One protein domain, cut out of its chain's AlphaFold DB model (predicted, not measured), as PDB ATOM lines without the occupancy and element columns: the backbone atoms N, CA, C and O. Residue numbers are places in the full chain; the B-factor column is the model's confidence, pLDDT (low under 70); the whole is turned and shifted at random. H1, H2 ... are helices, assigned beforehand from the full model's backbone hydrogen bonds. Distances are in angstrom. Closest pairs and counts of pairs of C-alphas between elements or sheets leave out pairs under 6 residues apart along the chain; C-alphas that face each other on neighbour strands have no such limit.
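This is residues 196 to 283 of the 283 residues of the protein "Hypothetical protein" of Rotaria sp. Silwood1 (UniProt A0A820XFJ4). Two long helices, H2 and H3, form an elongated hairpin that spreads away from its tight turn, and the shorter H1 sits between the spread arms, making a loose three-helix bundle. The 88 printed residues have three named helices, H1, H2, H3, and no named strand: the class is all helix. The radius of gyration of the C-alphas is 15.5 A; the spans are 50 by 26 by 18 A.

H1, residues 196 to 208, touches H2, residues 225 to 249, with 204 to 208 alone; the closest C-alphas, Met 208 and Gly 238, are 4.0 A apart, at a shallow tilt of 27 degrees, the same way. H3, residues 255 to 282, touches H1 with 275 to 282 alone, C-alphas of Leu 201 and Val 282 closest at 6.9 A, opposite ways at 12 degrees, a shallow tilt. H2 and H3, a helical hairpin, touch closest at C-alphas Ile 248 and Ile 261, 5.6 A, opposite ways at 38 degrees, only just steep. Every O i to N i+4 pair in H1, H2 and H3 is within hydrogen-bond range.

H1 begins at C-alpha 196 (-32.989, 51.168, -1.619). H2 is 36.3 A long; H3, 40.4 A, ends at C-alpha 282 (-26.993, 59.245, 6.341).

The printed part has no cut. The H1 to H2 link is long; pLDDT is under 70 at residues 213 to 222 and 283.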
ATOM      1  N   ASP A 196     -34.049  52.146  -1.379       74.06
ATOM      2  CA  ASP A 196     -32.989  51.168  -1.619       74.06
ATOM      3  C   ASP A 196     -31.595  51.780  -1.375       74.06
ATOM      4  O   ASP A 196     -30.761  51.138  -0.742       74.06
ATOM      5  N   GLU A 197     -31.352  53.035  -1.763       77.56
ATOM      6  CA  GLU A 197     -30.096  53.759  -1.520       77.56
ATOM      7  C   GLU A 197     -29.871  54.017  -0.029       77.56
ATOM      8  O   GLU A 197     -28.826  53.653   0.511       77.56
ATOM      9  N   SER A 198     -30.874  54.545   0.676       80.06
ATOM     10  CA  SER A 198     -30.799  54.763   2.127       80.06
ATOM     11  C   SER A 198     -30.577  53.452   2.890       80.06
ATOM     12  O   SER A 198     -29.861  53.412   3.897       80.06
ATOM     13  N   ARG A 199     -31.155  52.344   2.399       80.69
ATOM     14  CA  ARG A 199     -30.922  51.001   2.946       80.69
ATOM     15  C   ARG A 199     -29.491  50.534   2.693       80.69
ATOM     16  O   ARG A 199     -28.851  50.065   3.630       80.69
ATOM     17  N   ILE A 200     -28.984  50.697   1.471       83.81
ATOM     18  CA  ILE A 200     -27.605  50.356   1.094       83.81
ATOM     19  C   ILE A 200     -26.608  51.149   1.938       83.81
ATOM     20  O   ILE A 200     -25.677  50.558   2.472       83.81
ATOM     21  N   LEU A 201     -26.810  52.458   2.113       86.50
ATOM     22  CA  LEU A 201     -25.934  53.311   2.922       86.50
ATOM     23  C   LEU A 201     -25.921  52.888   4.394       86.50
ATOM     24  O   LEU A 201     -24.863  52.856   5.022       86.50
ATOM     25  N   ARG A 202     -27.076  52.499   4.943       85.56
ATOM     26  CA  ARG A 202     -27.170  51.986   6.313       85.56
ATOM     27  C   ARG A 202     -26.465  50.645   6.478       85.56
ATOM     28  O   ARG A 202     -25.739  50.452   7.450       85.56
ATOM     29  N   GLU A 203     -26.660  49.726   5.539       84.50
ATOM     30  CA  GLU A 203     -25.935  48.457   5.548       84.50
ATOM     31  C   GLU A 203     -24.429  48.690   5.356       84.50
ATOM     32  O   GLU A 203     -23.626  48.065   6.040       84.50
ATOM     33  N   LEU A 204     -24.026  49.646   4.516       88.25
ATOM     34  CA  LEU A 204     -22.622  49.985   4.293       88.25
ATOM     35  C   LEU A 204     -21.969  50.507   5.571       88.25
ATOM     36  O   LEU A 204     -20.844  50.121   5.885       88.25
ATOM     37  N   LEU A 205     -22.691  51.327   6.338       89.12
ATOM     38  CA  LEU A 205     -22.243  51.827   7.633       89.12
ATOM     39  C   LEU A 205     -21.995  50.679   8.625       89.12
ATOM     40  O   LEU A 205     -20.969  50.675   9.304       89.12
ATOM     41  N   PHE A 206     -22.880  49.676   8.669       87.94
ATOM     42  CA  PHE A 206     -22.658  48.474   9.480       87.94
ATOM     43  C   PHE A 206     -21.434  47.684   9.003       87.94
ATOM     44  O   PHE A 206     -20.606  47.278   9.821       87.94
ATOM     45  N   GLY A 207     -21.263  47.545   7.687       87.06
ATOM     46  CA  GLY A 207     -20.098  46.893   7.093       87.06
ATOM     47  C   GLY A 207     -18.784  47.587   7.456       87.06
ATOM     48  O   GLY A 207     -17.821  46.937   7.854       87.06
ATOM     49  N   MET A 208     -18.755  48.921   7.420       87.56
ATOM     50  CA  MET A 208     -17.596  49.730   7.819       87.56
ATOM     51  C   MET A 208     -17.268  49.626   9.318       87.56
ATOM     52  O   MET A 208     -16.120  49.835   9.710       87.56
ATOM     53  N   GLN A 209     -18.239  49.273  10.161       86.81
ATOM     54  CA  GLN A 209     -18.030  49.001  11.588       86.81
ATOM     55  C   GLN A 209     -17.526  47.571  11.862       86.81
ATOM     56  O   GLN A 209     -17.351  47.194  13.021       86.81
ATOM     57  N   GLY A 210     -17.282  46.776  10.814       80.81
ATOM     58  CA  GLY A 210     -16.823  45.390  10.923       80.81
ATOM     59  C   GLY A 210     -17.943  44.390  11.218       80.81
ATOM     60  O   GLY A 210     -17.655  43.257  11.596       80.81
ATOM     61  N   ILE A 211     -19.211  44.786  11.067       83.62
ATOM     62  CA  ILE A 211     -20.358  43.881  11.186       83.62
ATOM     63  C   ILE A 211     -20.574  43.217   9.824       83.62
ATOM     64  O   ILE A 211     -20.596  43.891   8.797       83.62
ATOM     65  N   GLU A 212     -20.740  41.895   9.799       72.06
ATOM     66  CA  GLU A 212     -21.055  41.189   8.559       72.06
ATOM     67  C   GLU A 212     -22.414  41.640   8.010       72.06
ATOM     68  O   GLU A 212     -23.427  41.624   8.711       72.06
ATOM     69  N   THR A 213     -22.436  42.030   6.736       67.38
ATOM     70  CA  THR A 213     -23.637  42.506   6.037       67.38
ATOM     71  C   THR A 213     -23.988  41.541   4.902       67.38
ATOM     72  O   THR A 213     -23.482  41.700   3.785       67.38
ATOM     73  N   PRO A 214     -24.860  40.540   5.138       62.00
ATOM     74  CA  PRO A 214     -25.164  39.488   4.162       62.00
ATOM     75  C   PRO A 214     -25.737  40.005   2.835       62.00
ATOM     76  O   PRO A 214     -25.589  39.358   1.805       62.00
ATOM     77  N   ARG A 215     -26.391  41.172   2.855       58.59
ATOM     78  CA  ARG A 215     -27.148  41.734   1.726       58.59
ATOM     79  C   ARG A 215     -26.322  42.608   0.774       58.59
ATOM     80  O   ARG A 215     -26.692  42.749  -0.380       58.59
ATOM     81  N   LEU A 216     -25.152  43.093   1.197       62.62
ATOM     82  CA  LEU A 216     -24.198  43.804   0.325       62.62
ATOM     83  C   LEU A 216     -23.226  42.855  -0.397       62.62
ATOM     84  O   LEU A 216     -22.446  43.276  -1.257       62.62
ATOM     85  N   SER A 217     -23.258  41.567  -0.050       54.81
ATOM     86  CA  SER A 217     -22.357  40.550  -0.579       54.81
ATOM     87  C   SER A 217     -22.847  40.046  -1.945       54.81
ATOM     88  O   SER A 217     -23.594  39.083  -2.079       54.81
ATOM     89  N   ALA A 218     -22.405  40.745  -2.988       52.84
ATOM     90  CA  ALA A 218     -22.205  40.255  -4.356       52.84
ATOM     91  C   ALA A 218     -23.405  40.001  -5.300       52.84
ATOM     92  O   ALA A 218     -23.180  40.100  -6.508       52.84
ATOM     93  N   ASN A 219     -24.637  39.746  -4.844       51.34
ATOM     94  CA  ASN A 219     -25.697  39.235  -5.745       51.34
ATOM     95  C   ASN A 219     -26.883  40.168  -6.037       51.34
ATOM     96  O   ASN A 219     -27.754  39.796  -6.824       51.34
ATOM     97  N   ASP A 220     -26.909  41.386  -5.494       58.41
ATOM     98  CA  ASP A 220     -27.968  42.343  -5.823       58.41
ATOM     99  C   ASP A 220     -27.783  42.871  -7.258       58.41
ATOM    100  O   ASP A 220     -26.985  43.773  -7.547       58.41
ATOM    101  N   THR A 221     -28.537  42.279  -8.187       56.56
ATOM    102  CA  THR A 221     -28.590  42.645  -9.612       56.56
ATOM    103  C   THR A 221     -29.114  44.064  -9.846       56.56
ATOM    104  O   THR A 221     -28.918  44.602 -10.932       56.56
ATOM    105  N   ASN A 222     -29.712  44.686  -8.824       66.62
ATOM    106  CA  ASN A 222     -30.265  46.041  -8.867       66.62
ATOM    107  C   ASN A 222     -29.235  47.156  -8.612       66.62
ATOM    108  O   ASN A 222     -29.574  48.327  -8.755       66.62
ATOM    109  N   ILE A 223     -27.994  46.824  -8.237       75.56
ATOM    110  CA  ILE A 223     -26.946  47.816  -7.954       75.56
ATOM    111  C   ILE A 223     -26.010  47.938  -9.157       75.56
ATOM    112  O   ILE A 223     -25.488  46.931  -9.649       75.56
ATOM    113  N   ASP A 224     -25.757  49.175  -9.593       80.31
ATOM    114  CA  ASP A 224     -24.813  49.460 -10.671       80.31
ATOM    115  C   ASP A 224     -23.394  48.949 -10.352       80.31
ATOM    116  O   ASP A 224     -22.946  48.884  -9.201       80.31
ATOM    117  N   ARG A 225     -22.649  48.593 -11.399       77.69
ATOM    118  CA  ARG A 225     -21.298  48.035 -11.288       77.69
ATOM    119  C   ARG A 225     -20.322  48.999 -10.604       77.69
ATOM    120  O   ARG A 225     -19.456  48.538  -9.850       77.69
ATOM    121  N   CYS A 226     -20.434  50.303 -10.859       81.00
ATOM    122  CA  CYS A 226     -19.583  51.313 -10.232       81.00
ATOM    123  C   CYS A 226     -19.865  51.391  -8.729       81.00
ATOM    124  O   CYS A 226     -18.939  51.266  -7.925       81.00
ATOM    125  N   THR A 227     -21.141  51.475  -8.353       82.56
ATOM    126  CA  THR A 227     -21.593  51.488  -6.955       82.56
ATOM    127  C   THR A 227     -21.167  50.226  -6.213       82.56
ATOM    128  O   THR A 227     -20.636  50.311  -5.111       82.56
ATOM    129  N   ARG A 228     -21.277  49.049  -6.840       82.69
ATOM    130  CA  ARG A 228     -20.807  47.785  -6.254       82.69
ATOM    131  C   ARG A 228     -19.306  47.797  -5.970       82.69
ATOM    132  O   ARG A 228     -18.880  47.351  -4.913       82.69
ATOM    133  N   THR A 229     -18.507  48.338  -6.889       84.81
ATOM    134  CA  THR A 229     -17.051  48.461  -6.700       84.81
ATOM    135  C   THR A 229     -16.721  49.395  -5.535       84.81
ATOM    136  O   THR A 229     -15.806  49.119  -4.760       84.81
ATOM    137  N   LEU A 230     -17.472  50.489  -5.393       86.38
ATOM    138  CA  LEU A 230     -17.318  51.425  -4.285       86.38
ATOM    139  C   LEU A 230     -17.688  50.770  -2.945       86.38
ATOM    140  O   LEU A 230     -16.903  50.831  -2.004       86.38
ATOM    141  N   ILE A 231     -18.824  50.072  -2.892       87.19
ATOM    142  CA  ILE A 231     -19.265  49.291  -1.729       87.19
ATOM    143  C   ILE A 231     -18.191  48.279  -1.323       87.19
ATOM    144  O   ILE A 231     -17.793  48.257  -0.163       87.19
ATOM    145  N   SER A 232     -17.658  47.489  -2.264       85.06
ATOM    146  CA  SER A 232     -16.601  46.514  -1.961       85.06
ATOM    147  C   SER A 232     -15.367  47.165  -1.333       85.06
ATOM    148  O   SER A 232     -14.848  46.643  -0.353       85.06
ATOM    149  N   ARG A 233     -14.939  48.334  -1.827       88.88
ATOM    150  CA  ARG A 233     -13.810  49.077  -1.242       88.88
ATOM    151  C   ARG A 233     -14.083  49.536   0.189       88.88
ATOM    152  O   ARG A 233     -13.204  49.449   1.038       88.88
ATOM    153  N   PHE A 234     -15.291  50.008   0.475       88.25
ATOM    154  CA  PHE A 234     -15.676  50.392   1.834       88.25
ATOM    155  C   PHE A 234     -15.771  49.185   2.780       88.25
ATOM    156  O   PHE A 234     -15.382  49.282   3.942       88.25
ATOM    157  N   LEU A 235     -16.219  48.027   2.286       87.62
ATOM    158  CA  LEU A 235     -16.242  46.785   3.063       87.62
ATOM    159  C   LEU A 235     -14.832  46.245   3.353       87.62
ATOM    160  O   LEU A 235     -14.589  45.741   4.447       87.62
ATOM    161  N   GLU A 236     -13.879  46.402   2.428       88.31
ATOM    162  CA  GLU A 236     -12.461  46.098   2.681       88.31
ATOM    163  C   GLU A 236     -11.908  46.923   3.858       88.31
ATOM    164  O   GLU A 236     -11.166  46.391   4.689       88.31
ATOM    165  N   CYS A 237     -12.323  48.189   3.997       88.88
ATOM    166  CA  CYS A 237     -11.982  49.011   5.163       88.88
ATOM    167  C   CYS A 237     -12.578  48.450   6.465       88.88
ATOM    168  O   CYS A 237     -11.884  48.404   7.480       88.88
ATOM    169  N   GLY A 238     -13.827  47.975   6.438       89.00
ATOM    170  CA  GLY A 238     -14.461  47.307   7.582       89.00
ATOM    171  C   GLY A 238     -13.746  46.016   8.003       89.00
ATOM    172  O   GLY A 238     -13.545  45.761   9.192       89.00
ATOM    173  N   TRP A 239     -13.272  45.230   7.035       89.31
ATOM    174  CA  TRP A 239     -12.456  44.042   7.305       89.31
ATOM    175  C   TRP A 239     -11.099  44.396   7.931       89.31
ATOM    176  O   TRP A 239     -10.664  43.759   8.896       89.31
ATOM    177  N   LEU A 240     -10.436  45.439   7.419       91.25
ATOM    178  CA  LEU A 240      -9.186  45.944   7.986       91.25
ATOM    179  C   LEU A 240      -9.385  46.441   9.423       91.25
ATOM    180  O   LEU A 240      -8.571  46.125  10.293       91.25
ATOM    181  N   TYR A 241     -10.478  47.161   9.681       91.38
ATOM    182  CA  TYR A 241     -10.875  47.594  11.020       91.38
ATOM    183  C   TYR A 241     -10.956  46.405  11.986       91.38
ATOM    184  O   TYR A 241     -10.327  46.428  13.045       91.38
ATOM    185  N   GLU A 242     -11.633  45.321  11.599       90.12
ATOM    186  CA  GLU A 242     -11.758  44.128  12.442       90.12
ATOM    187  C   GLU A 242     -10.393  43.472  12.711       90.12
ATOM    188  O   GLU A 242     -10.110  43.001  13.818       90.12
ATOM    189  N   LYS A 243      -9.487  43.492  11.726       90.81
ATOM    190  CA  LYS A 243      -8.127  42.980  11.913       90.81
ATOM    191  C   LYS A 243      -7.317  43.833  12.889       90.81
ATOM    192  O   LYS A 243      -6.648  43.274  13.761       90.81
ATOM    193  N   ILE A 244      -7.390  45.158  12.774       92.38
ATOM    194  CA  ILE A 244      -6.719  46.101  13.679       92.38
ATOM    195  C   ILE A 244      -7.281  45.965  15.096       92.38
ATOM    196  O   ILE A 244      -6.517  45.869  16.056       92.38
ATOM    197  N   ARG A 245      -8.604  45.854  15.233       90.19
ATOM    198  CA  ARG A 245      -9.280  45.650  16.517       90.19
ATOM    199  C   ARG A 245      -8.798  44.382  17.223       90.19
ATOM    200  O   ARG A 245      -8.514  44.419  18.417       90.19
ATOM    201  N   LYS A 246      -8.629  43.277  16.488       91.56
ATOM    202  CA  LYS A 246      -8.042  42.034  17.026       91.56
ATOM    203  C   LYS A 246      -6.611  42.232  17.528       91.56
ATOM    204  O   LYS A 246      -6.267  41.706  18.583       91.56
ATOM    205  N   ILE A 247      -5.792  42.998  16.806       91.50
ATOM    206  CA  ILE A 247      -4.406  43.292  17.205       91.50
ATOM    207  C   ILE A 247      -4.377  44.129  18.488       91.50
ATOM    208  O   ILE A 247      -3.633  43.795  19.403       91.50
ATOM    209  N   ILE A 248      -5.211  45.165  18.583       91.75
ATOM    210  CA  ILE A 248      -5.298  46.030  19.771       91.75
ATOM    211  C   ILE A 248      -5.772  45.244  21.000       91.75
ATOM    212  O   ILE A 248      -5.234  45.423  22.089       91.75
ATOM    213  N   ASN A 249      -6.741  44.343  20.826       90.12
ATOM    214  CA  ASN A 249      -7.269  43.516  21.914       90.12
ATOM    215  C   ASN A 249      -6.325  42.381  22.339       90.12
ATOM    216  O   ASN A 249      -6.577  41.728  23.351       90.12
ATOM    217  N   THR A 250      -5.260  42.114  21.580       91.06
ATOM    218  CA  THR A 250      -4.278  41.091  21.943       91.06
ATOM    219  C   THR A 250      -3.285  41.692  22.942       91.06
ATOM    220  O   THR A 250      -2.549  42.615  22.585       91.06
ATOM    221  N   PRO A 251      -3.219  41.201  24.194       82.06
ATOM    222  CA  PRO A 251      -2.294  41.741  25.178       82.06
ATOM    223  C   PRO A 251      -0.850  41.434  24.767       82.06
ATOM    224  O   PRO A 251      -0.500  40.293  24.472       82.06
ATOM    225  N   THR A 252       0.002  42.459  24.762       88.38
ATOM    226  CA  THR A 252       1.431  42.322  24.453       88.38
ATOM    227  C   THR A 252       2.283  42.915  25.573       88.38
ATOM    228  O   THR A 252       1.957  43.947  26.161       88.38
ATOM    229  N   THR A 253       3.391  42.245  25.888       87.81
ATOM    230  CA  THR A 253       4.329  42.642  26.955       87.81
ATOM    231  C   THR A 253       5.480  43.515  26.453       87.81
ATOM    232  O   THR A 253       6.241  44.053  27.251       87.81
ATOM    233  N   SER A 254       5.626  43.664  25.133       93.88
ATOM    234  CA  SER A 254       6.679  44.480  24.529       93.88
ATOM    235  C   SER A 254       6.318  45.961  24.582       93.88
ATOM    236  O   SER A 254       5.265  46.363  24.091       93.88
ATOM    237  N   LEU A 255       7.230  46.785  25.098       92.44
ATOM    238  CA  LEU A 255       7.058  48.238  25.175       92.44
ATOM    239  C   LEU A 255       6.861  48.874  23.787       92.44
ATOM    240  O   LEU A 255       6.047  49.779  23.618       92.44
ATOM    241  N   VAL A 256       7.558  48.356  22.769       95.94
ATOM    242  CA  VAL A 256       7.409  48.812  21.376       95.94
ATOM    243  C   VAL A 256       6.027  48.448  20.837       95.94
ATOM    244  O   VAL A 256       5.376  49.273  20.200       95.94
ATOM    245  N   ALA A 257       5.554  47.232  21.123       91.19
ATOM    246  CA  ALA A 257       4.222  46.799  20.713       91.19
ATOM    247  C   ALA A 257       3.128  47.622  21.409       91.19
ATOM    248  O   ALA A 257       2.162  48.007  20.764       91.19
ATOM    249  N   GLN A 258       3.312  47.970  22.684       93.00
ATOM    250  CA  GLN A 258       2.393  48.834  23.425       93.00
ATOM    251  C   GLN A 258       2.340  50.254  22.854       93.00
ATOM    252  O   GLN A 258       1.248  50.781  22.651       93.00
ATOM    253  N   ALA A 259       3.488  50.855  22.527       93.94
ATOM    254  CA  ALA A 259       3.533  52.163  21.870       93.94
ATOM    255  C   ALA A 259       2.846  52.133  20.491       93.94
ATOM    256  O   ALA A 259       2.084  53.035  20.147       93.94
ATOM    257  N   PHE A 260       3.058  51.061  19.724       94.19
ATOM    258  CA  PHE A 260       2.393  50.860  18.439       94.19
ATOM    259  C   PHE A 260       0.874  50.676  18.584       94.19
ATOM    260  O   PHE A 260       0.112  51.325  17.871       94.19
ATOM    261  N   ILE A 261       0.421  49.856  19.539       94.38
ATOM    262  CA  ILE A 261      -1.002  49.659  19.855       94.38
ATOM    263  C   ILE A 261      -1.643  50.973  20.309       94.38
ATOM    264  O   ILE A 261      -2.757  51.277  19.883       94.38
ATOM    265  N   ALA A 262      -0.956  51.778  21.123       93.25
ATOM    266  CA  ALA A 262      -1.444  53.090  21.546       93.25
ATOM    267  C   ALA A 262      -1.658  54.024  20.345       93.25
ATOM    268  O   ALA A 262      -2.697  54.680  20.256       93.25
ATOM    269  N   ASN A 263      -0.724  54.026  19.389       94.69
ATOM    270  CA  ASN A 263      -0.850  54.819  18.170       94.69
ATOM    271  C   ASN A 263      -1.999  54.322  17.276       94.69
ATOM    272  O   ASN A 263      -2.849  55.110  16.871       94.69
ATOM    273  N   LEU A 264      -2.093  53.006  17.044       94.75
ATOM    274  CA  LEU A 264      -3.210  52.405  16.305       94.75
ATOM    275  C   LEU A 264      -4.562  52.694  16.962       94.75
ATOM    276  O   LEU A 264      -5.539  52.944  16.268       94.75
ATOM    277  N   SER A 265      -4.623  52.693  18.293       92.69
ATOM    278  CA  SER A 265      -5.845  53.014  19.035       92.69
ATOM    279  C   SER A 265      -6.257  54.476  18.858       92.69
ATOM    280  O   SER A 265      -7.450  54.775  18.826       92.69
ATOM    281  N   SER A 266      -5.290  55.393  18.736       94.88
ATOM    282  CA  SER A 266      -5.567  56.797  18.416       94.88
ATOM    283  C   SER A 266      -6.132  56.942  17.006       94.88
ATOM    284  O   SER A 266      -7.164  57.583  16.833       94.88
ATOM    285  N   GLU A 267      -5.516  56.286  16.023       94.38
ATOM    286  CA  GLU A 267      -5.988  56.304  14.634       94.38
ATOM    287  C   GLU A 267      -7.389  55.682  14.505       94.38
ATOM    288  O   GLU A 267      -8.268  56.216  13.831       94.38
ATOM    289  N   LEU A 268      -7.648  54.591  15.234       92.94
ATOM    290  CA  LEU A 268      -8.961  53.949  15.272       92.94
ATOM    291  C   LEU A 268     -10.041  54.877  15.845       92.94
ATOM    292  O   LEU A 268     -11.193  54.839  15.414       92.94
ATOM    293  N   ARG A 269      -9.681  55.730  16.809       92.94
ATOM    294  CA  ARG A 269     -10.598  56.728  17.370       92.94
ATOM    295  C   ARG A 269     -10.970  57.788  16.332       92.94
ATOM    296  O   ARG A 269     -12.144  58.144  16.249       92.94
ATOM    297  N   GLU A 270     -10.016  58.243  15.523       93.88
ATOM    298  CA  GLU A 270     -10.300  59.161  14.410       93.88
ATOM    299  C   GLU A 270     -11.174  58.503  13.340       93.88
ATOM    300  O   GLU A 270     -12.124  59.123  12.856       93.88
ATOM    301  N   TYR A 271     -10.939  57.223  13.041       93.56
ATOM    302  CA  TYR A 271     -11.824  56.446  12.174       93.56
ATOM    303  C   TYR A 271     -13.260  56.407  12.717       93.56
ATOM    304  O   TYR A 271     -14.199  56.729  11.993       93.56
ATOM    305  N   HIS A 272     -13.453  56.104  14.006       92.12
ATOM    306  CA  HIS A 272     -14.780  56.147  14.628       92.12
ATOM    307  C   HIS A 272     -15.420  57.535  14.563       92.12
ATOM    308  O   HIS A 272     -16.613  57.638  14.283       92.12
ATOM    309  N   ARG A 273     -14.637  58.601  14.769       94.44
ATOM    310  CA  ARG A 273     -15.119  59.981  14.636       94.44
ATOM    311  C   ARG A 273     -15.649  60.246  13.225       94.44
ATOM    312  O   ARG A 273     -16.713  60.841  13.085       94.44
ATOM    313  N   LEU A 274     -14.947  59.775  12.192       93.25
ATOM    314  CA  LEU A 274     -15.392  59.885  10.802       93.25
ATOM    315  C   LEU A 274     -16.678  59.085  10.546       93.25
ATOM    316  O   LEU A 274     -17.600  59.610   9.931       93.25
ATOM    317  N   ILE A 275     -16.774  57.855  11.056       91.31
ATOM    318  CA  ILE A 275     -17.989  57.032  10.946       91.31
ATOM    319  C   ILE A 275     -19.192  57.737  11.573       91.31
ATOM    320  O   ILE A 275     -20.261  57.743  10.973       91.31
ATOM    321  N   SER A 276     -19.028  58.376  12.734       91.38
ATOM    322  CA  SER A 276     -20.106  59.144  13.370       91.38
ATOM    323  C   SER A 276     -20.557  60.341  12.527       91.38
ATOM    324  O   SER A 276     -21.751  60.623  12.463       91.38
ATOM    325  N   VAL A 277     -19.629  61.027  11.850       94.06
ATOM    326  CA  VAL A 277     -19.965  62.117  10.917       94.06
ATOM    327  C   VAL A 277     -20.748  61.582   9.719       94.06
ATOM    328  O   VAL A 277     -21.756  62.171   9.338       94.06
ATOM    329  N   ILE A 278     -20.325  60.447   9.158       89.75
ATOM    330  CA  ILE A 278     -21.034  59.790   8.053       89.75
ATOM    331  C   ILE A 278     -22.431  59.349   8.509       89.75
ATOM    332  O   ILE A 278     -23.407  59.620   7.819       89.75
ATOM    333  N   GLU A 279     -22.567  58.746   9.694       87.88
ATOM    334  CA  GLU A 279     -23.868  58.361  10.256       87.88
ATOM    335  C   GLU A 279     -24.816  59.560  10.374       87.88
ATOM    336  O   GLU A 279     -26.008  59.438  10.099       87.88
ATOM    337  N   GLN A 280     -24.294  60.728  10.753       90.50
ATOM    338  CA  GLN A 280     -25.086  61.948  10.869       90.50
ATOM    339  C   GLN A 280     -25.561  62.489   9.515       90.50
ATOM    340  O   GLN A 280     -26.597  63.141   9.471       90.50
ATOM    341  N   GLN A 281     -24.831  62.221   8.431       87.38
ATOM    342  CA  GLN A 281     -25.216  62.603   7.068       87.38
ATOM    343  C   GLN A 281     -26.157  61.591   6.398       87.38
ATOM    344  O   GLN A 281     -26.860  61.946   5.460       87.38
ATOM    345  N   VAL A 282     -26.140  60.334   6.851       80.69
ATOM    346  CA  VAL A 282     -26.993  59.245   6.341       80.69
ATOM    347  C   VAL A 282     -28.370  59.213   7.034       80.69
ATOM    348  O   VAL A 282     -29.285  58.546   6.549       80.69
ATOM    349  N   LYS A 283     -28.522  59.906   8.171       65.44
ATOM    350  CA  LYS A 283     -29.811  60.147   8.847       65.44
ATOM    351  C   LYS A 283     -30.593  61.270   8.182       65.44
ATOM    352  O   LYS A 283     -31.829  61.096   8.111       65.44
TER     353      LYS A 283